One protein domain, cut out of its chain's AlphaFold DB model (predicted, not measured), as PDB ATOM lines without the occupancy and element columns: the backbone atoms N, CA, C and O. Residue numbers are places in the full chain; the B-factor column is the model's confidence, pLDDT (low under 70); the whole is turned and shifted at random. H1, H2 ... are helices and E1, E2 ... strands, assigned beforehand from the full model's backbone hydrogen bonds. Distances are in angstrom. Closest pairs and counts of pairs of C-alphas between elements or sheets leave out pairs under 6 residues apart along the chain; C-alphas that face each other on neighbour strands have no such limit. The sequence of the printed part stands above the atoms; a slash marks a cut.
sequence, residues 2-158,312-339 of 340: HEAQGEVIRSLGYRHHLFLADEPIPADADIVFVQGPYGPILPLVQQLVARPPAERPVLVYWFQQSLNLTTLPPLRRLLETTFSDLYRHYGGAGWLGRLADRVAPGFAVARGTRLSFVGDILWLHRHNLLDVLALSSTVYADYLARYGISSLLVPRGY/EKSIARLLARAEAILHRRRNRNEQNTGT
ATOM      1  N   HIS A   2      36.007  34.964  -3.280       76.88
ATOM      2  CA  HIS A   2      34.583  34.666  -3.064       76.88
ATOM      3  C   HIS A   2      34.232  33.186  -3.282       76.88
ATOM      4  O   HIS A   2      33.504  32.614  -2.481       76.88
ATOM      5  N   GLU A   3      34.848  32.533  -4.269       85.25
ATOM      6  CA  GLU A   3      34.694  31.086  -4.491       85.25
ATOM      7  C   GLU A   3      35.153  30.245  -3.293       85.25
ATOM      8  O   GLU A   3      34.413  29.380  -2.849       85.25
ATOM      9  N   ALA A   4      36.312  30.563  -2.704       90.38
ATOM     10  CA  ALA A   4      36.826  29.876  -1.517       90.38
ATOM     11  C   ALA A   4      35.868  29.974  -0.319       90.38
ATOM     12  O   ALA A   4      35.725  29.035   0.456       90.38
ATOM     13  N   GLN A   5      35.186  31.111  -0.159       91.94
ATOM     14  CA  GLN A   5      34.167  31.247   0.880       91.94
ATOM     15  C   GLN A   5      32.936  30.403   0.563       91.94
ATOM     16  O   GLN A   5      32.419  29.749   1.459       91.94
ATOM     17  N   GLY A   6      32.473  30.416  -0.689       93.19
ATOM     18  CA  GLY A   6      31.349  29.589  -1.130       93.19
ATOM     19  C   GLY A   6      31.625  28.097  -0.935       93.19
ATOM     20  O   GLY A   6      30.772  27.374  -0.428       93.19
ATOM     21  N   GLU A   7      32.835  27.641  -1.259       93.69
ATOM     22  CA  GLU A   7      33.281  26.269  -1.015       93.69
ATOM     23  C   GLU A   7      33.227  25.909   0.472       93.69
ATOM     24  O   GLU A   7      32.611  24.908   0.823       93.69
ATOM     25  N   VAL A   8      33.771  26.764   1.342       95.75
ATOM     26  CA  VAL A   8      33.716  26.568   2.797       95.75
ATOM     27  C   VAL A   8      32.277  26.584   3.327       95.75
ATOM     28  O   VAL A   8      31.901  25.754   4.145       95.75
ATOM     29  N   ILE A   9      31.433  27.506   2.861       96.31
ATOM     30  CA  ILE A   9      30.018  27.554   3.257       96.31
ATOM     31  C   ILE A   9      29.314  26.252   2.847       96.31
ATOM     32  O   ILE A   9      28.542  25.690   3.624       96.31
ATOM     33  N   ARG A  10      29.616  25.733   1.651       96.25
ATOM     34  CA  ARG A  10      29.082  24.456   1.165       96.25
ATOM     35  C   ARG A  10      29.600  23.270   1.978       96.25
ATOM     36  O   ARG A  10      28.805  22.392   2.302       96.25
ATOM     37  N   SER A  11      30.890  23.232   2.317       96.31
ATOM     38  CA  SER A  11      31.477  22.142   3.112       96.31
ATOM     39  C   SER A  11      30.916  22.093   4.534       96.31
ATOM     40  O   SER A  11      30.812  21.016   5.111       96.31
ATOM     41  N   LEU A  12      30.480  23.239   5.064       97.31
ATOM     42  CA  LEU A  12      29.753  23.347   6.330       97.31
ATOM     43  C   LEU A  12      28.268  22.936   6.229       97.31
ATOM     44  O   LEU A  12      27.549  23.020   7.219       97.31
ATOM     45  N   GLY A  13      27.796  22.492   5.057       97.44
ATOM     46  CA  GLY A  13      26.441  21.965   4.858       97.44
ATOM     47  C   GLY A  13      25.391  22.993   4.424       97.44
ATOM     48  O   GLY A  13      24.211  22.655   4.335       97.44
ATOM     49  N   TYR A  14      25.784  24.232   4.115       97.12
ATOM     50  CA  TYR A  14      24.842  25.270   3.693       97.12
ATOM     51  C   TYR A  14      24.676  25.306   2.172       97.12
ATOM     52  O   TYR A  14      25.639  25.235   1.400       97.12
ATOM     53  N   ARG A  15      23.437  25.534   1.728       96.31
ATOM     54  CA  ARG A  15      23.172  26.018   0.367       96.31
ATOM     55  C   ARG A  15      23.582  27.487   0.300       96.31
ATOM     56  O   ARG A  15      23.257  28.255   1.200       96.31
ATOM     57  N   HIS A  16      24.281  27.883  -0.757       95.56
ATOM     58  CA  HIS A  16      24.661  29.278  -0.961       95.56
ATOM     59  C   HIS A  16      24.429  29.706  -2.403       95.56
ATOM     60  O   HIS A  16      24.485  28.895  -3.328       95.56
ATOM     61  N   HIS A  17      24.223  31.005  -2.572       94.62
ATOM     62  CA  HIS A  17      24.136  31.672  -3.857       94.62
ATOM     63  C   HIS A  17      24.992  32.936  -3.785       94.62
ATOM     64  O   HIS A  17      24.873  33.710  -2.835       94.62
ATOM     65  N   LEU A  18      25.898  33.108  -4.746       93.38
ATOM     66  CA  LEU A  18      26.677  34.335  -4.879       93.38
ATOM     67  C   LEU A  18      25.867  35.316  -5.720       93.38
ATOM     68  O   LEU A  18      25.418  34.947  -6.798       93.38
ATOM     69  N   PHE A  19      25.712  36.539  -5.229       92.12
ATOM     70  CA  PHE A  19      25.031  37.623  -5.930       92.12
ATOM     71  C   PHE A  19      25.742  38.954  -5.650       92.12
ATOM     72  O   PHE A  19      26.447  39.098  -4.640       92.12
ATOM     73  N   LEU A  20      25.605  39.910  -6.564       89.81
ATOM     74  CA  LEU A  20      26.131  41.268  -6.428       89.81
ATOM     75  C   LEU A  20      25.235  42.121  -5.520       89.81
ATOM     76  O   LEU A  20      24.077  41.807  -5.276       89.81
ATOM     77  N   ALA A  21      25.765  43.230  -4.996       85.88
ATOM     78  CA  ALA A  21      25.028  44.061  -4.037       85.88
ATOM     79  C   ALA A  21      23.747  44.690  -4.621       85.88
ATOM     80  O   ALA A  21      22.824  45.000  -3.869       85.88
ATOM     81  N   ASP A  22      23.712  44.908  -5.934       85.88
ATOM     82  CA  ASP A  22      22.599  45.455  -6.711       85.88
ATOM     83  C   ASP A  22      21.686  44.382  -7.327       85.88
ATOM     84  O   ASP A  22      20.629  44.718  -7.861       85.88
ATOM     85  N   GLU A  23      22.038  43.103  -7.204       92.44
ATOM     86  CA  GLU A  23      21.172  41.992  -7.594       92.44
ATOM     87  C   GLU A  23      20.140  41.683  -6.495       92.44
ATOM     88  O   GLU A  23      20.415  41.901  -5.306       92.44
ATOM     89  N   PRO A  24      18.944  41.172  -6.853       95.44
ATOM     90  CA  PRO A  24      17.929  40.790  -5.880       95.44
ATOM     91  C   PRO A  24      18.440  39.751  -4.874       95.44
ATOM     92  O   PRO A  24      18.925  38.689  -5.263       95.44
ATOM     93  N   ILE A  25      18.256  40.008  -3.575       95.62
ATOM     94  CA  ILE A  25      18.461  38.995  -2.535       95.62
ATOM     95  C   ILE A  25      17.529  37.811  -2.856       95.62
ATOM     96  O   ILE A  25      16.324  38.042  -3.028       95.62
ATOM     97  N   PRO A  26      18.024  36.558  -2.883       95.62
ATOM     98  CA  PRO A  26      17.177  35.388  -3.097       95.62
ATOM     99  C   PRO A  26      15.994  35.347  -2.120       95.62
ATOM    100  O   PRO A  26      16.113  35.726  -0.947       95.62
ATOM    101  N   ALA A  27      14.819  34.952  -2.607       94.00
ATOM    102  CA  ALA A  27      13.589  34.976  -1.812       94.00
ATOM    103  C   ALA A  27      13.642  33.991  -0.630       94.00
ATOM    104  O   ALA A  27      13.123  34.294   0.438       94.00
ATOM    105  N   ASP A  28      14.329  32.862  -0.804       94.81
ATOM    106  CA  ASP A  28      14.498  31.795   0.185       94.81
ATOM    107  C   ASP A  28      15.764  31.949   1.051       94.81
ATOM    108  O   ASP A  28      16.131  31.033   1.786       94.81
ATOM    109  N   ALA A  29      16.455  33.090   0.974       96.56
ATOM    110  CA  ALA A  29      17.643  33.333   1.784       96.56
ATOM    111  C   ALA A  29      17.278  33.543   3.262       96.56
ATOM    112  O   ALA A  29      16.614  34.518   3.608       96.56
ATOM    113  N   ASP A  30      17.801  32.684   4.141       97.38
ATOM    114  CA  ASP A  30      17.748  32.870   5.599       97.38
ATOM    115  C   ASP A  30      18.857  33.814   6.107       97.38
ATOM    116  O   ASP A  30      18.685  34.534   7.094       97.38
ATOM    117  N   ILE A  31      20.020  33.811   5.448       97.88
ATOM    118  CA  ILE A  31      21.221  34.553   5.853       97.88
ATOM    119  C   ILE A  31      21.779  35.300   4.644       97.88
ATOM    120  O   ILE A  31      21.988  34.719   3.582       97.88
ATOM    121  N   VAL A  32      22.095  36.579   4.835       96.69
ATOM    122  CA  VAL A  32      22.895  37.371   3.897       96.69
ATOM    123  C   VAL A  32      24.281  37.554   4.500       96.69
ATOM    124  O   VAL A  32      24.438  38.197   5.537       96.69
ATOM    125  N   PHE A  33      25.292  36.982   3.850       95.81
ATOM    126  CA  PHE A  33      26.676  37.018   4.310       95.81
ATOM    127  C   PHE A  33      27.503  37.989   3.463       95.81
ATOM    128  O   PHE A  33      27.755  37.750   2.285       95.81
ATOM    129  N   VAL A  34      27.972  39.073   4.075       93.19
ATOM    130  CA  VAL A  34      28.779  40.110   3.424       93.19
ATOM    131  C   VAL A  34      30.200  40.058   3.969       93.19
ATOM    132  O   VAL A  34      30.417  40.281   5.158       93.19
ATOM    133  N   GLN A  35      31.187  39.826   3.104       90.38
ATOM    134  CA  GLN A  35      32.605  39.990   3.436       90.38
ATOM    135  C   GLN A  35      33.174  41.209   2.712       90.38
ATOM    136  O   GLN A  35      32.978  41.367   1.511       90.38
ATOM    137  N   GLY A  36      33.945  42.032   3.419       79.50
ATOM    138  CA  GLY A  36      34.645  43.174   2.828       79.50
ATOM    139  C   GLY A  36      34.233  44.497   3.458       79.50
ATOM    140  O   GLY A  36      33.597  44.528   4.509       79.50
ATOM    141  N   PRO A  37      34.683  45.606   2.866       65.06
ATOM    142  CA  PRO A  37      33.833  46.236   1.856       65.06
ATOM    143  C   PRO A  37      34.372  46.092   0.428       65.06
ATOM    144  O   PRO A  37      35.536  46.385   0.155       65.06
ATOM    145  N   TYR A  38      33.491  45.702  -0.494       63.78
ATOM    146  CA  TYR A  38      33.731  45.694  -1.939       63.78
ATOM    147  C   TYR A  38      32.618  46.489  -2.628       63.78
ATOM    148  O   TYR A  38      31.713  45.927  -3.228       63.78
ATOM    149  N   GLY A  39      32.667  47.815  -2.484       68.69
ATOM    150  CA  GLY A  39      31.680  48.722  -3.074       68.69
ATOM    151  C   GLY A  39      30.592  49.193  -2.101       68.69
ATOM    152  O   GLY A  39      30.704  48.975  -0.890       68.69
ATOM    153  N   PRO A  40      29.583  49.920  -2.612       71.19
ATOM    154  CA  PRO A  40      28.497  50.451  -1.802       71.19
ATOM    155  C   PRO A  40      27.596  49.311  -1.318       71.19
ATOM    156  O   PRO A  40      27.033  48.576  -2.120       71.19
ATOM    157  N   ILE A  41      27.409  49.195  -0.002       82.19
ATOM    158  CA  ILE A  41      26.441  48.247   0.574       82.19
ATOM    159  C   ILE A  41      24.994  48.743   0.426       82.19
ATOM    160  O   ILE A  41      24.052  47.996   0.649       82.19
ATOM    161  N   LEU A  42      24.803  50.010   0.047       80.38
ATOM    162  CA  LEU A  42      23.498  50.663   0.033       80.38
ATOM    163  C   LEU A  42      22.414  49.916  -0.770       80.38
ATOM    164  O   LEU A  42      21.329  49.757  -0.213       80.38
ATOM    165  N   PRO A  43      22.659  49.417  -1.999       85.19
ATOM    166  CA  PRO A  43      21.625  48.690  -2.734       85.19
ATOM    167  C   PRO A  43      21.129  47.454  -1.967       85.19
ATOM    168  O   PRO A  43      19.925  47.271  -1.804       85.19
ATOM    169  N   LEU A  44      22.039  46.684  -1.363       89.56
ATOM    170  CA  LEU A  44      21.690  45.554  -0.499       89.56
ATOM    171  C   LEU A  44      20.847  46.002   0.705       89.56
ATOM    172  O   LEU A  44      19.858  45.367   1.068       89.56
ATOM    173  N   VAL A  45      21.224  47.119   1.327       88.75
ATOM    174  CA  VAL A  45      20.494  47.672   2.472       88.75
ATOM    175  C   VAL A  45      19.068  48.076   2.104       88.75
ATOM    176  O   VAL A  45      18.148  47.787   2.867       88.75
ATOM    177  N   GLN A  46      18.867  48.715   0.950       87.44
ATOM    178  CA  GLN A  46      17.534  49.100   0.475       87.44
ATOM    179  C   GLN A  46      16.633  47.874   0.302       87.44
ATOM    180  O   GLN A  46      15.480  47.895   0.732       87.44
ATOM    181  N   GLN A  47      17.179  46.780  -0.231       92.81
ATOM    182  CA  GLN A  47      16.450  45.518  -0.356       92.81
ATOM    183  C   GLN A  47      16.071  44.918   1.007       92.81
ATOM    184  O   GLN A  47      14.947  44.452   1.182       92.81
ATOM    185  N   LEU A  48      16.965  44.967   2.003       93.00
ATOM    186  CA  LEU A  48      16.661  44.496   3.362       93.00
ATOM    187  C   LEU A  48      15.578  45.341   4.045       93.00
ATOM    188  O   LEU A  48      14.730  44.793   4.751       93.00
ATOM    189  N   VAL A  49      15.598  46.662   3.846       91.81
ATOM    190  CA  VAL A  49      14.581  47.586   4.377       91.81
ATOM    191  C   VAL A  49      13.221  47.337   3.735       91.81
ATOM    192  O   VAL A  49      12.219  47.354   4.446       91.81
ATOM    193  N   ALA A  50      13.188  47.079   2.426       91.44
ATOM    194  CA  ALA A  50      11.957  46.811   1.686       91.44
ATOM    195  C   ALA A  50      11.260  45.506   2.115       91.44
ATOM    196  O   ALA A  50      10.062  45.353   1.887       91.44
ATOM    197  N   ARG A  51      11.984  44.574   2.751       93.31
ATOM    198  CA  ARG A  51      11.410  43.334   3.286       93.31
ATOM    199  C   ARG A  51      10.742  43.553   4.651       93.31
ATOM    200  O   ARG A  51      11.347  44.200   5.522       93.31
ATOM    201  N   PRO A  52       9.557  42.953   4.889       92.06
ATOM    202  CA  PRO A  52       8.950  42.904   6.214       92.06
ATOM    203  C   PRO A  52       9.936  42.349   7.256       92.06
ATOM    204  O   PRO A  52      10.670  41.405   6.954       92.06
ATOM    205  N   PRO A  53       9.958  42.868   8.501       90.81
ATOM    206  CA  PRO A  53      10.901  42.405   9.522       90.81
ATOM    207  C   PRO A  53      10.871  40.891   9.787       90.81
ATOM    208  O   PRO A  53      11.910  40.316  10.100       90.81
ATOM    209  N   ALA A  54       9.705  40.250   9.643       89.75
ATOM    210  CA  ALA A  54       9.530  38.809   9.845       89.75
ATOM    211  C   ALA A  54      10.159  37.947   8.731       89.75
ATOM    212  O   ALA A  54      10.534  36.809   8.990       89.75
ATOM    213  N   GLU A  55      10.307  38.500   7.526       91.50
ATOM    214  CA  GLU A  55      10.839  37.825   6.329       91.50
ATOM    215  C   GLU A  55      12.282  38.245   6.015       91.50
ATOM    216  O   GLU A  55      12.889  37.824   5.027       91.50
ATOM    217  N   ARG A  56      12.848  39.141   6.829       95.12
ATOM    218  CA  ARG A  56      14.184  39.671   6.596       95.12
ATOM    219  C   ARG A  56      15.240  38.619   6.961       95.12
ATOM    220  O   ARG A  56      15.252  38.165   8.112       95.12
ATOM    221  N   PRO A  57      16.182  38.301   6.052       97.25
ATOM    222  CA  PRO A  57      17.298  37.425   6.383       97.25
ATOM    223  C   PRO A  57      18.158  38.026   7.495       97.25
ATOM    224  O   PRO A  57      18.177  39.241   7.715       97.25
ATOM    225  N   VAL A  58      18.910  37.175   8.185       97.81
ATOM    226  CA  VAL A  58      19.938  37.627   9.125       97.81
ATOM    227  C   VAL A  58      21.119  38.202   8.349       97.81
ATOM    228  O   VAL A  58      21.709  37.518   7.512       97.81
ATOM    229  N   LEU A  59      21.483  39.454   8.635       96.94
ATOM    230  CA  LEU A  59      22.646  40.088   8.015       96.94
ATOM    231  C   LEU A  59      23.917  39.793   8.816       96.94
ATOM    232  O   LEU A  59      24.118  40.319   9.915       96.94
ATOM    233  N   VAL A  60      24.816  39.010   8.224       97.38
ATOM    234  CA  VAL A  60      26.180  38.815   8.722       97.38
ATOM    235  C   VAL A  60      27.123  39.721   7.952       97.38
ATOM    236  O   VAL A  60      27.383  39.502   6.773       97.38
ATOM    237  N   TYR A  61      27.674  40.722   8.630       95.75
ATOM    238  CA  TYR A  61      28.661  41.626   8.068       95.75
ATOM    239  C   TYR A  61      30.053  41.360   8.646       95.75
ATOM    240  O   TYR A  61      30.378  41.752   9.768       95.75
ATOM    241  N   TRP A  62      30.900  40.700   7.862       95.19
ATOM    242  CA  TRP A  62      32.289  40.418   8.198       95.19
ATOM    243  C   TRP A  62      33.231  41.469   7.609       95.19
ATOM    244  O   TRP A  62      33.692  41.392   6.462       95.19
ATOM    245  N   PHE A  63      33.529  42.467   8.431       92.06
ATOM    246  CA  PHE A  63      34.319  43.624   8.054       92.06
ATOM    247  C   PHE A  63      35.820  43.365   8.264       92.06
ATOM    248  O   PHE A  63      36.305  43.132   9.373       92.06
ATOM    249  N   GLN A  64      36.575  43.407   7.165       87.50
ATOM    250  CA  GLN A  64      37.991  43.005   7.123       87.50
ATOM    251  C   GLN A  64      38.939  44.104   6.622       87.50
ATOM    252  O   GLN A  64      40.067  43.810   6.218       87.50
ATOM    253  N   GLN A  65      38.476  45.352   6.564       84.50
ATOM    254  CA  GLN A  65      39.316  46.501   6.226       84.50
ATOM    255  C   GLN A  65      39.636  47.322   7.469       84.50
ATOM    256  O   GLN A  65      39.109  47.071   8.549       84.50
ATOM    257  N   SER A  66      40.525  48.301   7.316       81.56
ATOM    258  CA  SER A  66      40.830  49.225   8.392       81.56
ATOM    259  C   SER A  66      39.776  50.321   8.520       81.56
ATOM    260  O   SER A  66      39.495  51.052   7.564       81.56
ATOM    261  N   LEU A  67      39.221  50.471   9.724       79.25
ATOM    262  CA  LEU A  67      38.536  51.695  10.129       79.25
ATOM    263  C   LEU A  67      39.644  52.711  10.417       79.25
ATOM    264  O   LEU A  67      40.431  52.536  11.343       79.25
ATOM    265  N   ASN A  68      39.797  53.737   9.581       71.50
ATOM    266  CA  ASN A  68      40.827  54.757   9.792       71.50
ATOM    267  C   ASN A  68      40.437  55.654  10.980       71.50
ATOM    268  O   ASN A  68      39.910  56.750  10.794       71.50
ATOM    269  N   LEU A  69      40.691  55.170  12.198       72.94
ATOM    270  CA  LEU A  69      40.303  55.835  13.445       72.94
ATOM    271  C   LEU A  69      41.245  56.981  13.839       72.94
ATOM    272  O   LEU A  69      40.913  57.769  14.718       72.94
ATOM    273  N   THR A  70      42.402  57.124  13.180       57.66
ATOM    274  CA  THR A  70      43.444  58.112  13.532       57.66
ATOM    275  C   THR A  70      43.046  59.583  13.347       57.66
ATOM    276  O   THR A  70      43.870  60.461  13.567       57.66
ATOM    277  N   THR A  71      41.813  59.893  12.928       52.12
ATOM    278  CA  THR A  71      41.439  61.254  12.493       52.12
ATOM    279  C   THR A  71      40.021  61.698  12.870       52.12
ATOM    280  O   THR A  71      39.431  62.479  12.128       52.12
ATOM    281  N   LEU A  72      39.411  61.222  13.959       54.84
ATOM    282  CA  LEU A  72      38.006  61.557  14.258       54.84
ATOM    283  C   LEU A  72      37.869  62.673  15.323       54.84
ATOM    284  O   LEU A  72      37.743  62.359  16.504       54.84
ATOM    285  N   PRO A  73      37.874  63.977  14.956       55.97
ATOM    286  CA  PRO A  73      37.449  65.041  15.865       55.97
ATOM    287  C   PRO A  73      35.937  64.937  16.151       55.97
ATOM    288  O   PRO A  73      35.190  64.405  15.324       55.97
ATOM    289  N   PRO A  74      35.445  65.495  17.274       58.53
ATOM    290  CA  PRO A  74      34.039  65.397  17.684       58.53
ATOM    291  C   PRO A  74      33.034  65.901  16.633       58.53
ATOM    292  O   PRO A  74      31.948  65.337  16.514       58.53
ATOM    293  N   LEU A  75      33.407  66.883  15.801       57.06
ATOM    294  CA  LEU A  75      32.566  67.406  14.713       57.06
ATOM    295  C   LEU A  75      32.244  66.347  13.637       57.06
ATOM    296  O   LEU A  75      31.193  66.390  13.005       57.06
ATOM    297  N   ARG A  76      33.121  65.355  13.447       58.12
ATOM    298  CA  ARG A  76      32.951  64.294  12.444       58.12
ATOM    299  C   ARG A  76      31.955  63.221  12.880       58.12
ATOM    300  O   ARG A  76      31.321  62.629  12.020       58.12
ATOM    301  N   ARG A  77      31.739  63.052  14.193       59.31
ATOM    302  CA  ARG A  77      30.681  62.187  14.751       59.31
ATOM    303  C   ARG A  77      29.296  62.628  14.278       59.31
ATOM    304  O   ARG A  77      28.473  61.786  13.943       59.31
ATOM    305  N   LEU A  78      29.070  63.944  14.223       60.44
ATOM    306  CA  LEU A  78      27.847  64.522  13.672       60.44
ATOM    307  C   LEU A  78      27.758  64.188  12.176       60.44
ATOM    308  O   LEU A  78      26.809  63.543  11.750       60.44
ATOM    309  N   LEU A  79      28.807  64.501  11.409       58.66
ATOM    310  CA  LEU A  79      28.845  64.283   9.959       58.66
ATOM    311  C   LEU A  79      28.648  62.805   9.561       58.66
ATOM    312  O   LEU A  79      27.900  62.533   8.630       58.66
ATOM    313  N   GLU A  80      29.242  61.839  10.265       59.75
ATOM    314  CA  GLU A  80      29.074  60.403   9.973       59.75
ATOM    315  C   GLU A  80      27.620  59.937  10.111       59.75
ATOM    316  O   GLU A  80      27.149  59.133   9.304       59.75
ATOM    317  N   THR A  81      26.891  60.477  11.093       58.47
ATOM    318  CA  THR A  81      25.461  60.195  11.254       58.47
ATOM    319  C   THR A  81      24.610  60.921  10.211       58.47
ATOM    320  O   THR A  81      23.763  60.287   9.585       58.47
ATOM    321  N   THR A  82      24.870  62.206   9.945       56.66
ATOM    322  CA  THR A  82      24.030  63.027   9.057       56.66
ATOM    323  C   THR A  82      24.233  62.705   7.572       56.66
ATOM    324  O   THR A  82      23.268  62.697   6.811       56.66
ATOM    325  N   PHE A  83      25.461  62.399   7.131       53.94
ATOM    326  CA  PHE A  83      25.742  62.106   5.717       53.94
ATOM    327  C   PHE A  83      25.255  60.727   5.276       53.94
ATOM    328  O   PHE A  83      24.836  60.582   4.127       53.94
ATOM    329  N   SER A  84      25.273  59.728   6.168       54.91
ATOM    330  CA  SER A  84      24.696  58.414   5.864       54.91
ATOM    331  C   SER A  84      23.187  58.531   5.625       54.91
ATOM    332  O   SER A  84      22.670  57.949   4.679       54.91
ATOM    333  N   ASP A  85      22.489  59.359   6.405       55.31
ATOM    334  CA  ASP A  85      21.048  59.574   6.240       55.31
ATOM    335  C   ASP A  85      20.725  60.379   4.957       55.31
ATOM    336  O   ASP A  85      19.851  59.980   4.187       55.31
ATOM    337  N   LEU A  86      21.488  61.439   4.648       51.72
ATOM    338  CA  LEU A  86      21.317  62.266   3.436       51.72
ATOM    339  C   LEU A  86      21.581  61.506   2.128       51.72
ATOM    340  O   LEU A  86      20.756  61.540   1.217       51.72
ATOM    341  N   TYR A  87      22.699  60.786   2.022       55.34
ATOM    342  CA  TYR A  87      23.033  60.046   0.796       55.34
ATOM    343  C   TYR A  87      21.994  58.955   0.480       55.34
ATOM    344  O   TYR A  87      21.740  58.626  -0.676       55.34
ATOM    345  N   ARG A  88      21.342  58.420   1.518       59.31
ATOM    346  CA  ARG A  88      20.391  57.310   1.401       59.31
ATOM    347  C   ARG A  88      18.948  57.759   1.186       59.31
ATOM    348  O   ARG A  88      18.215  57.046   0.510       59.31
ATOM    349  N   HIS A  89      18.554  58.928   1.698       54.44
ATOM    350  CA  HIS A  89      17.245  59.531   1.402       54.44
ATOM    351  C   HIS A  89      17.165  60.128  -0.013       54.44
ATOM    352  O   HIS A  89      16.087  60.152  -0.601       54.44
ATOM    353  N   TYR A  90      18.290  60.589  -0.573       49.81
ATOM    354  CA  TYR A  90      18.323  61.271  -1.874       49.81
ATOM    355  C   TYR A  90      18.881  60.433  -3.033       49.81
ATOM    356  O   TYR A  90      18.842  60.896  -4.170       49.81
ATOM    357  N   GLY A  91      19.293  59.182  -2.798       47.44
ATOM    358  CA  GLY A  91      19.676  58.214  -3.840       47.44
ATOM    359  C   GLY A  91      18.513  57.692  -4.703       47.44
ATOM    360  O   GLY A  91      18.576  56.578  -5.215       47.44
ATOM    361  N   GLY A  92      17.429  58.461  -4.828       46.75
ATOM    362  CA  GLY A  92      16.296  58.182  -5.706       46.75
ATOM    363  C   GLY A  92      16.419  58.935  -7.032       46.75
ATOM    364  O   GLY A  92      16.998  60.018  -7.090       46.75
ATOM    365  N   ALA A  93      15.826  58.383  -8.095       48.09
ATOM    366  CA  ALA A  93      15.856  58.839  -9.494       48.09
ATOM    367  C   ALA A  93      15.265  60.250  -9.788       48.09
ATOM    368  O   ALA A  93      14.853  60.540 -10.913       48.09
ATOM    369  N   GLY A  94      15.211  61.146  -8.798       58.44
ATOM    370  CA  GLY A  94      14.749  62.527  -8.913       58.44
ATOM    371  C   GLY A  94      15.866  63.522  -9.253       58.44
ATOM    372  O   GLY A  94      17.054  63.285  -9.042       58.44
ATOM    373  N   TRP A  95      15.482  64.690  -9.771       59.19
ATOM    374  CA  TRP A  95      16.419  65.758 -10.143       59.19
ATOM    375  C   TRP A  95      17.214  66.320  -8.949       59.19
ATOM    376  O   TRP A  95      18.375  66.681  -9.124       59.19
ATOM    377  N   LEU A  96      16.632  66.319  -7.741       55.03
ATOM    378  CA  LEU A  96      17.303  66.715  -6.497       55.03
ATOM    379  C   LEU A  96      18.414  65.739  -6.092       55.03
ATOM    380  O   LEU A  96      19.461  66.192  -5.648       55.03
ATOM    381  N   GLY A  97      18.228  64.430  -6.302       57.84
ATOM    382  CA  GLY A  97      19.266  63.417  -6.067       57.84
ATOM    383  C   GLY A  97      20.455  63.599  -7.007       57.84
ATOM    384  O   GLY A  97      21.595  63.684  -6.565       57.84
ATOM    385  N   ARG A  98      20.185  63.825  -8.302       60.75
ATOM    386  CA  ARG A  98      21.225  64.138  -9.302       60.75
ATOM    387  C   ARG A  98      21.954  65.455  -9.025       60.75
ATOM    388  O   ARG A  98      23.136  65.568  -9.337       60.75
ATOM    389  N   LEU A  99      21.263  66.457  -8.479       62.53
ATOM    390  CA  LEU A  99      21.879  67.722  -8.078       62.53
ATOM    391  C   LEU A  99      22.719  67.539  -6.809       62.53
ATOM    392  O   LEU A  99      23.847  68.016  -6.766       62.53
ATOM    393  N   ALA A 100      22.223  66.791  -5.821       58.22
ATOM    394  CA  ALA A 100      22.977  66.432  -4.624       58.22
ATOM    395  C   ALA A 100      24.240  65.631  -4.975       58.22
ATOM    396  O   ALA A 100      25.302  65.979  -4.482       58.22
ATOM    397  N   ASP A 101      24.186  64.667  -5.896       55.50
ATOM    398  CA  ASP A 101      25.369  63.927  -6.370       55.50
ATOM    399  C   ASP A 101      26.382  64.807  -7.126       55.50
ATOM    400  O   ASP A 101      27.574  64.498  -7.174       55.50
ATOM    401  N   ARG A 102      25.922  65.910  -7.729       59.19
ATOM    402  CA  ARG A 102      26.755  66.846  -8.504       59.19
ATOM    403  C   ARG A 102      27.349  67.967  -7.646       59.19
ATOM    404  O   ARG A 102      28.396  68.504  -8.000       59.19
ATOM    405  N   VAL A 103      26.672  68.331  -6.555       56.28
ATOM    406  CA  VAL A 103      27.022  69.448  -5.658       56.28
ATOM    407  C   VAL A 103      27.646  68.954  -4.351       56.28
ATOM    408  O   VAL A 103      28.491  69.650  -3.791       56.28
ATOM    409  N   ALA A 104      27.303  67.747  -3.881       52.91
ATOM    410  CA  ALA A 104      28.043  67.082  -2.819       52.91
ATOM    411  C   ALA A 104      29.453  66.837  -3.362       52.91
ATOM    412  O   ALA A 104      29.629  66.070  -4.313       52.91
ATOM    413  N   PRO A 105      30.467  67.529  -2.826       44.19
ATOM    414  CA  PRO A 105      31.787  67.503  -3.412       44.19
ATOM    415  C   PRO A 105      32.270  66.056  -3.432       44.19
ATOM    416  O   PRO A 105      32.003  65.290  -2.498       44.19
ATOM    417  N   GLY A 106      33.059  65.696  -4.445       45.16
ATOM    418  CA  GLY A 106      33.754  64.408  -4.540       45.16
ATOM    419  C   GLY A 106      34.606  64.040  -3.312       45.16
ATOM    420  O   GLY A 106      35.226  62.990  -3.306       45.16
ATOM    421  N   PHE A 107      34.620  64.861  -2.260       43.56
ATOM    422  CA  PHE A 107      35.127  64.586  -0.922       43.56
ATOM    423  C   PHE A 107      34.201  63.725  -0.038       43.56
ATOM    424  O   PHE A 107      34.720  62.964   0.776       43.56
ATOM    425  N   ALA A 108      32.869  63.801  -0.180       44.53
ATOM    426  CA  ALA A 108      31.921  63.006   0.621       44.53
ATOM    427  C   ALA A 108      31.545  61.672  -0.056       44.53
ATOM    428  O   ALA A 108      31.393  60.655   0.616       44.53
ATOM    429  N   VAL A 109      31.469  61.669  -1.394       44.09
ATOM    430  CA  VAL A 109      31.082  60.515  -2.235       44.09
ATOM    431  C   VAL A 109      32.283  59.933  -3.001       44.09
ATOM    432  O   VAL A 109      32.115  59.073  -3.863       44.09
ATOM    433  N   ALA A 110      33.528  60.340  -2.695       43.19
ATOM    434  CA  ALA A 110      34.707  59.634  -3.212       43.19
ATOM    435  C   ALA A 110      34.579  58.147  -2.859       43.19
ATOM    436  O   ALA A 110      34.714  57.759  -1.701       43.19
ATOM    437  N   ARG A 111      34.254  57.341  -3.874       42.97
ATOM    438  CA  ARG A 111      34.022  55.894  -3.844       42.97
ATOM    439  C   ARG A 111      34.799  55.210  -2.711       42.97
ATOM    440  O   ARG A 111      36.004  54.999  -2.825       42.97
ATOM    441  N   GLY A 112      34.108  54.865  -1.623       47.09
ATOM    442  CA  GLY A 112      34.686  54.086  -0.527       47.09
ATOM    443  C   GLY A 112      35.708  54.827   0.339       47.09
ATOM    444  O   GLY A 112      36.718  54.231   0.730       47.09
ATOM    445  N   THR A 113      35.483  56.106   0.673       54.69
ATOM    446  CA  THR A 113      36.224  56.692   1.802       54.69
ATOM    447  C   THR A 113      35.954  55.857   3.058       54.69
ATOM    448  O   THR A 113      34.819  55.513   3.358       54.69
ATOM    449  N   ARG A 114      36.998  55.510   3.824       55.38
ATOM    450  CA  ARG A 114      36.891  54.610   4.996       55.38
ATOM    451  C   ARG A 114      35.893  55.075   6.075       55.38
ATOM    452  O   ARG A 114      35.521  54.288   6.936       55.38
ATOM    453  N   LEU A 115      35.475  56.338   6.022       58.16
ATOM    454  CA  LEU A 115      34.432  56.914   6.869       58.16
ATOM    455  C   LEU A 115      33.033  56.439   6.533       58.16
ATOM    456  O   LEU A 115      32.219  56.300   7.442       58.16
ATOM    457  N   SER A 116      32.757  56.201   5.247       68.00
ATOM    458  CA  SER A 116      31.448  55.716   4.835       68.00
ATOM    459  C   SER A 116      31.153  54.401   5.546       68.00
ATOM    460  O   SER A 116      30.047  54.215   6.021       68.00
ATOM    461  N   PHE A 117      32.161  53.549   5.760       80.50
ATOM    462  CA  PHE A 117      31.980  52.266   6.438       80.50
ATOM    463  C   PHE A 117      31.567  52.390   7.907       80.50
ATOM    464  O   PHE A 117      30.699  51.644   8.349       80.50
ATOM    465  N   VAL A 118      32.147  53.328   8.668       82.94
ATOM    466  CA  VAL A 118      31.717  53.568  10.058       82.94
ATOM    467  C   VAL A 118      30.279  54.078  10.069       82.94
ATOM    468  O   VAL A 118      29.449  53.540  10.800       82.94
ATOM    469  N   GLY A 119      29.965  55.053   9.210       80.38
ATOM    470  CA  GLY A 119      28.603  55.561   9.046       80.38
ATOM    471  C   GLY A 119      27.610  54.462   8.655       80.38
ATOM    472  O   GLY A 119      26.529  54.385   9.229       80.38
ATOM    473  N   ASP A 120      27.991  53.567   7.743       83.38
ATOM    474  CA  ASP A 120      27.172  52.444   7.285       83.38
ATOM    475  C   ASP A 120      26.888  51.454   8.421       83.38
ATOM    476  O   ASP A 120      25.741  51.047   8.604       83.38
ATOM    477  N   ILE A 121      27.906  51.107   9.214       89.25
ATOM    478  CA  ILE A 121      27.767  50.232  10.386       89.25
ATOM    479  C   ILE A 121      26.841  50.869  11.429       89.25
ATOM    480  O   ILE A 121      25.897  50.224  11.888       89.25
ATOM    481  N   LEU A 122      27.072  52.142  11.774       87.62
ATOM    482  CA  LEU A 122      26.241  52.881  12.731       87.62
ATOM    483  C   LEU A 122      24.791  52.980  12.248       87.62
ATOM    484  O   LEU A 122      23.856  52.816  13.029       87.62
ATOM    485  N   TRP A 123      24.587  53.231  10.958       85.81
ATOM    486  CA  TRP A 123      23.262  53.304  10.361       85.81
ATOM    487  C   TRP A 123      22.535  51.959  10.412       85.81
ATOM    488  O   TRP A 123      21.381  51.913  10.844       85.81
ATOM    489  N   LEU A 124      23.205  50.870  10.020       90.50
ATOM    490  CA  LEU A 124      22.624  49.525  10.045       90.50
ATOM    491  C   LEU A 124      22.242  49.115  11.468       90.50
ATOM    492  O   LEU A 124      21.187  48.518  11.676       90.50
ATOM    493  N   HIS A 125      23.074  49.473  12.446       92.00
ATOM    494  CA  HIS A 125      22.775  49.245  13.852       92.00
ATOM    495  C   HIS A 125      21.541  50.035  14.316       92.00
ATOM    496  O   HIS A 125      20.616  49.432  14.855       92.00
ATOM    497  N   ARG A 126      21.469  51.349  14.038       89.50
ATOM    498  CA  ARG A 126      20.316  52.203  14.406       89.50
ATOM    499  C   ARG A 126      18.979  51.690  13.856       89.50
ATOM    500  O   ARG A 126      17.952  51.877  14.495       89.50
ATOM    501  N   HIS A 127      18.994  51.044  12.691       88.38
ATOM    502  CA  HIS A 127      17.795  50.523  12.025       88.38
ATOM    503  C   HIS A 127      17.514  49.042  12.326       88.38
ATOM    504  O   HIS A 127      16.640  48.452  11.691       88.38
ATOM    505  N   ASN A 128      18.232  48.428  13.276       91.75
ATOM    506  CA  ASN A 128      18.110  47.002  13.606       91.75
ATOM    507  C   ASN A 128      18.275  46.086  12.376       91.75
ATOM    508  O   ASN A 128      17.563  45.095  12.212       91.75
ATOM    509  N   LEU A 129      19.195  46.455  11.480       93.00
ATOM    510  CA  LEU A 129      19.536  45.697  10.273       93.00
ATOM    511  C   LEU A 129      20.859  44.946  10.409       93.00
ATOM    512  O   LEU A 129      21.121  44.048   9.622       93.00
ATOM    513  N   LEU A 130      21.705  45.320  11.372       94.50
ATOM    514  CA  LEU A 130      22.984  44.664  11.634       94.50
ATOM    515  C   LEU A 130      22.825  43.576  12.696       94.50
ATOM    516  O   LEU A 130      22.861  43.872  13.890       94.50
ATOM    517  N   ASP A 131      22.677  42.326  12.267       96.50
ATOM    518  CA  ASP A 131      22.492  41.195  13.182       96.50
ATOM    519  C   ASP A 131      23.811  40.647  13.726       96.50
ATOM    520  O   ASP A 131      23.958  40.399  14.927       96.50
ATOM    521  N   VAL A 132      24.789  40.456  12.838       97.69
ATOM    522  CA  VAL A 132      26.126  39.988  13.201       97.69
ATOM    523  C   VAL A 132      27.148  40.912  12.569       97.69
ATOM    524  O   VAL A 132      27.340  40.895  11.359       97.69
ATOM    525  N   LEU A 133      27.847  41.694  13.388       97.31
ATOM    526  CA  LEU A 133      29.050  42.400  12.961       97.31
ATOM    527  C   LEU A 133      30.272  41.607  13.395       97.31
ATOM    528  O   LEU A 133      30.422  41.318  14.582       97.31
ATOM    529  N   ALA A 134      31.171  41.308  12.466       96.88
ATOM    530  CA  ALA A 134      32.434  40.664  12.771       96.88
ATOM    531  C   ALA A 134      33.631  41.485  12.309       96.88
ATOM    532  O   ALA A 134      33.633  42.038  11.210       96.88
ATOM    533  N   LEU A 135      34.654  41.539  13.157       94.56
ATOM    534  CA  LEU A 135      35.845  42.366  12.994       94.56
ATOM    535  C   LEU A 135      37.094  41.530  13.249       94.56
ATOM    536  O   LEU A 135      37.077  40.590  14.034       94.56
ATOM    537  N   SER A 136      38.202  41.916  12.627       92.06
ATOM    538  CA  SER A 136      39.508  41.273  12.837       92.06
ATOM    539  C   SER A 136      40.436  42.048  13.779       92.06
ATOM    540  O   SER A 136      41.575  41.642  13.959       92.06
ATOM    541  N   SER A 137      39.959  43.145  14.377       91.94
ATOM    542  CA  SER A 137      40.757  44.043  15.217       91.94
ATOM    543  C   SER A 137      40.035  44.367  16.520       91.94
ATOM    544  O   SER A 137      38.881  44.808  16.495       91.94
ATOM    545  N   THR A 138      40.733  44.192  17.645       92.50
ATOM    546  CA  THR A 138      40.228  44.567  18.979       92.50
ATOM    547  C   THR A 138      39.995  46.068  19.080       92.50
ATOM    548  O   THR A 138      38.966  46.494  19.581       92.50
ATOM    549  N   VAL A 139      40.874  46.873  18.482       91.50
ATOM    550  CA  VAL A 139      40.765  48.339  18.479       91.50
ATOM    551  C   VAL A 139      39.443  48.802  17.860       91.50
ATOM    552  O   VAL A 139      38.804  49.730  18.351       91.50
ATOM    553  N   TYR A 140      39.015  48.157  16.773       91.00
ATOM    554  CA  TYR A 140      37.755  48.496  16.107       91.00
ATOM    555  C   TYR A 140      36.544  48.003  16.890       91.00
ATOM    556  O   TYR A 140      35.537  48.707  16.948       91.00
ATOM    557  N   ALA A 141      36.649  46.821  17.499       93.56
ATOM    558  CA  ALA A 141      35.611  46.285  18.367       93.56
ATOM    559  C   ALA A 141      35.381  47.201  19.578       93.56
ATOM    560  O   ALA A 141      34.248  47.607  19.821       93.56
ATOM    561  N   ASP A 142      36.454  47.614  20.253       92.38
ATOM    562  CA  ASP A 142      36.414  48.526  21.400       92.38
ATOM    563  C   ASP A 142      35.865  49.899  21.012       92.38
ATOM    564  O   ASP A 142      35.089  50.503  21.753       92.38
ATOM    565  N   TYR A 143      36.248  50.402  19.834       90.25
ATOM    566  CA  TYR A 143      35.707  51.651  19.307       90.25
ATOM    567  C   TYR A 143      34.189  51.565  19.112       90.25
ATOM    568  O   TYR A 143      33.468  52.434  19.596       90.25
ATOM    569  N   LEU A 144      33.694  50.517  18.449       92.00
ATOM    570  CA  LEU A 144      32.267  50.348  18.153       92.00
ATOM    571  C   LEU A 144      31.435  49.968  19.389       92.00
ATOM    572  O   LEU A 144      30.275  50.373  19.487       92.00
ATOM    573  N   ALA A 145      32.031  49.296  20.376       94.06
ATOM    574  CA  ALA A 145      31.387  48.994  21.653       94.06
ATOM    575  C   ALA A 145      30.967  50.268  22.409       94.06
ATOM    576  O   ALA A 145      29.910  50.288  23.040       94.06
ATOM    577  N   ARG A 146      31.718  51.372  22.272       90.12
ATOM    578  CA  ARG A 146      31.349  52.693  22.835       90.12
ATOM    579  C   ARG A 146      30.055  53.265  22.244       90.12
ATOM    580  O   ARG A 146      29.492  54.198  22.808       90.12
ATOM    581  N   TYR A 147      29.593  52.719  21.122       88.06
ATOM    582  CA  TYR A 147      28.336  53.070  20.460       88.06
ATOM    583  C   TYR A 147      27.247  52.007  20.665       88.06
ATOM    584  O   TYR A 147      26.234  52.044  19.976       88.06
ATOM    585  N   GLY A 148      27.446  51.055  21.584       93.62
ATOM    586  CA  GLY A 148      26.491  49.975  21.849       93.62
ATOM    587  C   GLY A 148      26.515  48.842  20.819       93.62
ATOM    588  O   GLY A 148      25.681  47.940  20.875       93.62
ATOM    589  N   ILE A 149      27.477  48.845  19.890       94.88
ATOM    590  CA  ILE A 149      27.573  47.826  18.845       94.88
ATOM    591  C   ILE A 149      28.444  46.675  19.336       94.88
ATOM    592  O   ILE A 149      29.672  46.761  19.360       94.88
ATOM    593  N   SER A 150      27.802  45.560  19.686       94.62
ATOM    594  CA  SER A 150      28.507  44.307  19.944       94.62
ATOM    595  C   SER A 150      29.072  43.751  18.639       94.62
ATOM    596  O   SER A 150      28.348  43.589  17.657       94.62
ATOM    597  N   SER A 151      30.354  43.393  18.643       96.06
ATOM    598  CA  SER A 151      31.025  42.785  17.493       96.06
ATOM    599  C   SER A 151      31.697  41.467  17.868       96.06
ATOM    600  O   SER A 151      32.120  41.254  19.004       96.06
ATOM    601  N   LEU A 152      31.760  40.554  16.904       96.69
ATOM    602  CA  LEU A 152      32.438  39.273  17.020       96.69
ATOM    603  C   LEU A 152      33.877  39.423  16.513       96.69
ATOM    604  O   LEU A 152      34.095  39.768  15.354       96.69
ATOM    605  N   LEU A 153      34.866  39.126  17.353       96.06
ATOM    606  CA  LEU A 153      36.256  39.068  16.901       96.06
ATOM    607  C   LEU A 153      36.486  37.788  16.101       96.06
ATOM    608  O   LEU A 153      36.547  36.703  16.678       96.06
ATOM    609  N   VAL A 154      36.582  37.915  14.777       96.00
ATOM    610  CA  VAL A 154      36.779  36.808  13.837       96.00
ATOM    611  C   VAL A 154      37.902  37.172  12.854       96.00
ATOM    612  O   VAL A 154      37.747  38.101  12.050       96.00
ATOM    613  N   PRO A 155      39.041  36.454  12.894       93.88
ATOM    614  CA  PRO A 155      40.184  36.716  12.027       93.88
ATOM    615  C   PRO A 155      39.826  36.333  10.595       93.88
ATOM    616  O   PRO A 155      38.972  35.476  10.406       93.88
ATOM    617  N   ARG A 156      40.487  36.915   9.584       91.88
ATOM    618  CA  ARG A 156      40.157  36.720   8.154       91.88
ATOM    619  C   ARG A 156      40.055  35.253   7.723       91.88
ATOM    620  O   ARG A 156      39.288  34.964   6.812       91.88
ATOM    621  N   GLY A 157      40.788  34.367   8.383       93.94
ATOM    622  CA  GLY A 157      40.793  32.953   8.062       93.94
ATOM    623  C   GLY A 157      41.821  32.620   6.983       93.94
ATOM    624  O   GLY A 157      41.859  33.259   5.933       93.94
ATOM    625  N   TYR A 158      42.672  31.635   7.244       95.94
ATOM    626  CA  TYR A 158      43.609  31.080   6.275       95.94
ATOM    627  C   TYR A 158      42.890  30.216   5.238       95.94
ATOM    628  O   TYR A 158      42.016  29.419   5.577       95.94
ATOM    629  N   GLU A 312      37.485  28.145   7.304       97.25
ATOM    630  CA  GLU A 312      36.412  27.286   7.798       97.25
ATOM    631  C   GLU A 312      35.993  27.634   9.224       97.25
ATOM    632  O   GLU A 312      34.827  27.950   9.450       97.25
ATOM    633  N   LYS A 313      36.939  27.689  10.169       97.81
ATOM    634  CA  LYS A 313      36.644  28.046  11.566       97.81
ATOM    635  C   LYS A 313      36.057  29.451  11.684       97.81
ATOM    636  O   LYS A 313      35.119  29.666  12.455       97.81
ATOM    637  N   SER A 314      36.576  30.402  10.908       97.25
ATOM    638  CA  SER A 314      36.051  31.768  10.881       97.25
ATOM    639  C   SER A 314      34.612  31.825  10.365       97.25
ATOM    640  O   SER A 314      33.770  32.446  11.011       97.25
ATOM    641  N   ILE A 315      34.305  31.168   9.242       97.75
ATOM    642  CA  ILE A 315      32.950  31.154   8.668       97.75
ATOM    643  C   ILE A 315      31.983  30.377   9.568       97.75
ATOM    644  O   ILE A 315      30.908  30.895   9.866       97.75
ATOM    645  N   ALA A 316      32.375  29.208  10.079       98.19
ATOM    646  CA  ALA A 316      31.549  28.403  10.979       98.19
ATOM    647  C   ALA A 316      31.112  29.198  12.217       98.19
ATOM    648  O   ALA A 316      29.938  29.206  12.580       98.19
ATOM    649  N   ARG A 317      32.030  29.961  12.827       98.06
ATOM    650  CA  ARG A 317      31.710  30.813  13.982       98.06
ATOM    651  C   ARG A 317      30.703  31.920  13.648       98.06
ATOM    652  O   ARG A 317      29.881  32.273  14.495       98.06
ATOM    653  N   LEU A 318      30.772  32.484  12.442       98.06
ATOM    654  CA  LEU A 318      29.836  33.514  11.983       98.06
ATOM    655  C   LEU A 318      28.448  32.935  11.707       98.06
ATOM    656  O   LEU A 318      27.455  33.518  12.144       98.06
ATOM    657  N   LEU A 319      28.385  31.788  11.031       98.19
ATOM    658  CA  LEU A 319      27.128  31.118  10.704       98.19
ATOM    659  C   LEU A 319      26.431  30.586  11.957       98.19
ATOM    660  O   LEU A 319      25.255  30.880  12.144       98.19
ATOM    661  N   ALA A 320      27.161  29.975  12.893       98.19
ATOM    662  CA  ALA A 320      26.601  29.553  14.180       98.19
ATOM    663  C   ALA A 320      25.969  30.729  14.951       98.19
ATOM    664  O   ALA A 320      24.917  30.603  15.585       98.19
ATOM    665  N   ARG A 321      26.582  31.922  14.882       98.06
ATOM    666  CA  ARG A 321      26.002  33.130  15.484       98.06
ATOM    667  C   ARG A 321      24.730  33.575  14.758       98.06
ATOM    668  O   ARG A 321      23.789  34.003  15.429       98.06
ATOM    669  N   ALA A 322      24.704  33.489  13.432       98.12
ATOM    670  CA  ALA A 322      23.543  33.836  12.620       98.12
ATOM    671  C   ALA A 322      22.361  32.885  12.865       98.12
ATOM    672  O   ALA A 322      21.241  33.342  13.087       98.12
ATOM    673  N   GLU A 323      22.615  31.579  12.934       97.75
ATOM    674  CA  GLU A 323      21.611  30.555  13.250       97.75
ATOM    675  C   GLU A 323      20.978  30.775  14.618       97.75
ATOM    676  O   GLU A 323      19.756  30.754  14.755       97.75
ATOM    677  N   ALA A 324      21.788  31.076  15.636       97.81
ATOM    678  CA  ALA A 324      21.271  31.383  16.964       97.81
ATOM    679  C   ALA A 324      20.302  32.584  16.954       97.81
ATOM    680  O   ALA A 324      19.376  32.636  17.765       97.81
ATOM    681  N   ILE A 325      20.498  33.555  16.054       96.88
ATOM    682  CA  ILE A 325      19.579  34.688  15.871       96.88
ATOM    683  C   ILE A 325      18.318  34.239  15.125       96.88
ATOM    684  O   ILE A 325      17.215  34.578  15.561       96.88
ATOM    685  N   LEU A 326      18.457  33.447  14.059       96.06
ATOM    686  CA  LEU A 326      17.326  32.890  13.308       96.06
ATOM    687  C   LEU A 326      16.390  32.072  14.200       96.06
ATOM    688  O   LEU A 326      15.186  32.324  14.208       96.06
ATOM    689  N   HIS A 327      16.934  31.161  15.008       96.19
ATOM    690  CA  HIS A 327      16.144  30.359  15.945       96.19
ATOM    691  C   HIS A 327      15.359  31.232  16.931       96.19
ATOM    692  O   HIS A 327      14.172  31.010  17.150       96.19
ATOM    693  N   ARG A 328      15.976  32.289  17.475       95.44
ATOM    694  CA  ARG A 328      15.277  33.226  18.373       95.44
ATOM    695  C   ARG A 328      14.145  33.981  17.676       95.44
ATOM    696  O   ARG A 328      13.120  34.227  18.307       95.44
ATOM    697  N   ARG A 329      14.327  34.367  16.407       93.94
ATOM    698  CA  ARG A 329      13.284  35.042  15.614       93.94
ATOM    699  C   ARG A 329      12.106  34.105  15.341       93.94
ATOM    700  O   ARG A 329      10.970  34.506  15.570       93.94
ATOM    701  N   ARG A 330      12.377  32.858  14.931       92.31
ATOM    702  CA  ARG A 330      11.347  31.836  14.668       92.31
ATOM    703  C   ARG A 330      10.507  31.549  15.919       92.31
ATOM    704  O   ARG A 330       9.293  31.715  15.871       92.31
ATOM    705  N   ASN A 331      11.151  31.305  17.061       92.31
ATOM    706  CA  ASN A 331      10.448  31.046  18.325       92.31
ATOM    707  C   ASN A 331       9.574  32.233  18.778       92.31
ATOM    708  O   ASN A 331       8.497  32.039  19.333       92.31
ATOM    709  N   ARG A 332      10.020  33.478  18.546       90.50
ATOM    710  CA  ARG A 332       9.228  34.675  18.880       90.50
ATOM    711  C   ARG A 332       7.986  34.801  17.996       90.50
ATOM    712  O   ARG A 332       6.938  35.213  18.484       90.50
ATOM    713  N   ASN A 333       8.099  34.458  16.715       86.38
ATOM    714  CA  ASN A 333       6.966  34.503  15.794       86.38
ATOM    715  C   ASN A 333       5.908  33.457  16.171       86.38
ATOM    716  O   ASN A 333       4.735  33.806  16.226       86.38
ATOM    717  N   GLU A 334       6.319  32.236  16.523       87.31
ATOM    718  CA  GLU A 334       5.409  31.169  16.976       87.31
ATOM    719  C   GLU A 334       4.635  31.558  18.248       87.31
ATOM    720  O   GLU A 334       3.430  31.326  18.338       87.31
ATOM    721  N   GLN A 335       5.300  32.212  19.209       85.75
ATOM    722  CA  GLN A 335       4.652  32.710  20.430       85.75
ATOM    723  C   GLN A 335       3.622  33.811  20.140       85.75
ATOM    724  O   GLN A 335       2.555  33.834  20.751       85.75
ATOM    725  N   ASN A 336       3.907  34.697  19.182       81.56
ATOM    726  CA  ASN A 336       2.995  35.779  18.812       81.56
ATOM    727  C   ASN A 336       1.791  35.295  17.987       81.56
ATOM    728  O   ASN A 336       0.733  35.911  18.058       81.56
ATOM    729  N   THR A 337       1.922  34.210  17.217       79.75
ATOM    730  CA  THR A 337       0.807  33.640  16.434       79.75
ATOM    731  C   THR A 337      -0.068  32.672  17.237       79.75
ATOM    732  O   THR A 337      -1.139  32.300  16.771       79.75
ATOM    733  N   GLY A 338       0.383  32.240  18.421       62.41
ATOM    734  CA  GLY A 338      -0.290  31.246  19.267       62.41
ATOM    735  C   GLY A 338      -1.194  31.800  20.375       62.41
ATOM    736  O   GLY A 338      -1.636  31.019  21.214       62.41
ATOM    737  N   THR A 339      -1.465  33.109  20.412       48.06
ATOM    738  CA  THR A 339      -2.395  33.707  21.390       48.06
ATOM    739  C   THR A 339      -3.679  34.131  20.661       48.06
ATOM    740  O   THR A 339      -3.622  35.121  19.931       48.06
TER     741      THR A 339
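What this domain is: This is residues 2 to 158 and 312 to 339 of the 340 residues of a protein of Caldilineae bacterium (UniProt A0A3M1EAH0). A small parallel sheet of three strands sits at the middle, with the long helix H7 covering one face and running along the strands, its last residues, 334 to 337, sticking out. H2 and H5 graze the sheet, H3 crosses H5 to extend the body away from the sheet, with H4 at the corner beyond, while H1 packs on the first turns of H7. The printed part has 185 residues, with H1 E1 H2 E2 H3 H4 H5 E3 H6 H7 along the chain, sheet order E1 E2 E3, all parallel, and is mostly helix. It is compact, with a radius of gyration of the C-alphas of 17.5 A and spans of 48 by 38 by 35 A.

How they stand to each other: In the sheet, the inner strand E2, residues 58 to 63, is parallel to E1, residues 31 to 35, with N 34 and O 60 2.8 A apart, and to E3, residues 132 to 135, with N 63 and O 134 2.8 A apart. H7, residues 312 to 337, is on the sheet at a height of 7.0 A, over E2, and runs along the strands at 20 degrees to E2 on the local plane; sheet and helix form two layers. The closest C-alphas of E2 and H7, those of Val 58 and Ala 322, are 6.3 A apart. H1, residues 2 to 11, touches H7 at residues 312 to 316 alone, with the C-alphas of Val 8 and Glu 312 closest at 5.7 A, a steep tilt of 66 degrees, the same way. H2, residues 42 to 50, only grazes the sheet with residues 44 to 48; E1, H2 and E2 make a strand-helix-strand unit, two parallel neighbour strands joined through a helix, with a right-handed crossover. H5, residues 114 to 126, only grazes the sheet with residues 117 to 125. H3, residues 74 to 90, touches H5 with residues 80 to 85 alone, about perpendicular at 74 degrees, the C-alphas of Glu 80 and Gly 119 closest at 5.0 A. H4, residues 95 to 103, and H3 only just touch, only at the corner, with 3 pairs of C-alphas within 8 A, the closest those of Tyr 90 and Gly 97 at 4.8 A. E2, H3 H4 H5 and E3 make a second such unit. H6, residues 138 to 145, is not on the sheet and touches no helix; its closest C-alpha to E3 is Ala 141, 6.7 A from that of Leu 135. Every O i to N i+4 pair is within hydrogen-bond range in H1, H2, H4, H6 and H7, against 9 of 13 in H3 and 8 of 9 in H5.

Where its parts are: E2 is 15.6 A long, from C-alpha 58 at (19.938, 37.627, 9.125). H7 is 37.2 A long, ending at C-alpha 337 at (0.807, 33.640, 16.434), H3 25.4 A and H5 19.2 A. H1 begins at C-alpha 2 at (34.583, 34.666, -3.064).

The domain as a whole: The C-alphas of Pro 105 and Thr 339, the two farthest apart, are 54.1 A apart. Residues 159 to 311 are not printed, and C-alphas 158 and 312 are 8.3 A apart across the cut. The link from H1 to E1, 19 residues, is long. The mean pLDDT of the printed part is 81.5; residues 37 to 39, 70 to 116 and 338 to 339 are under 70.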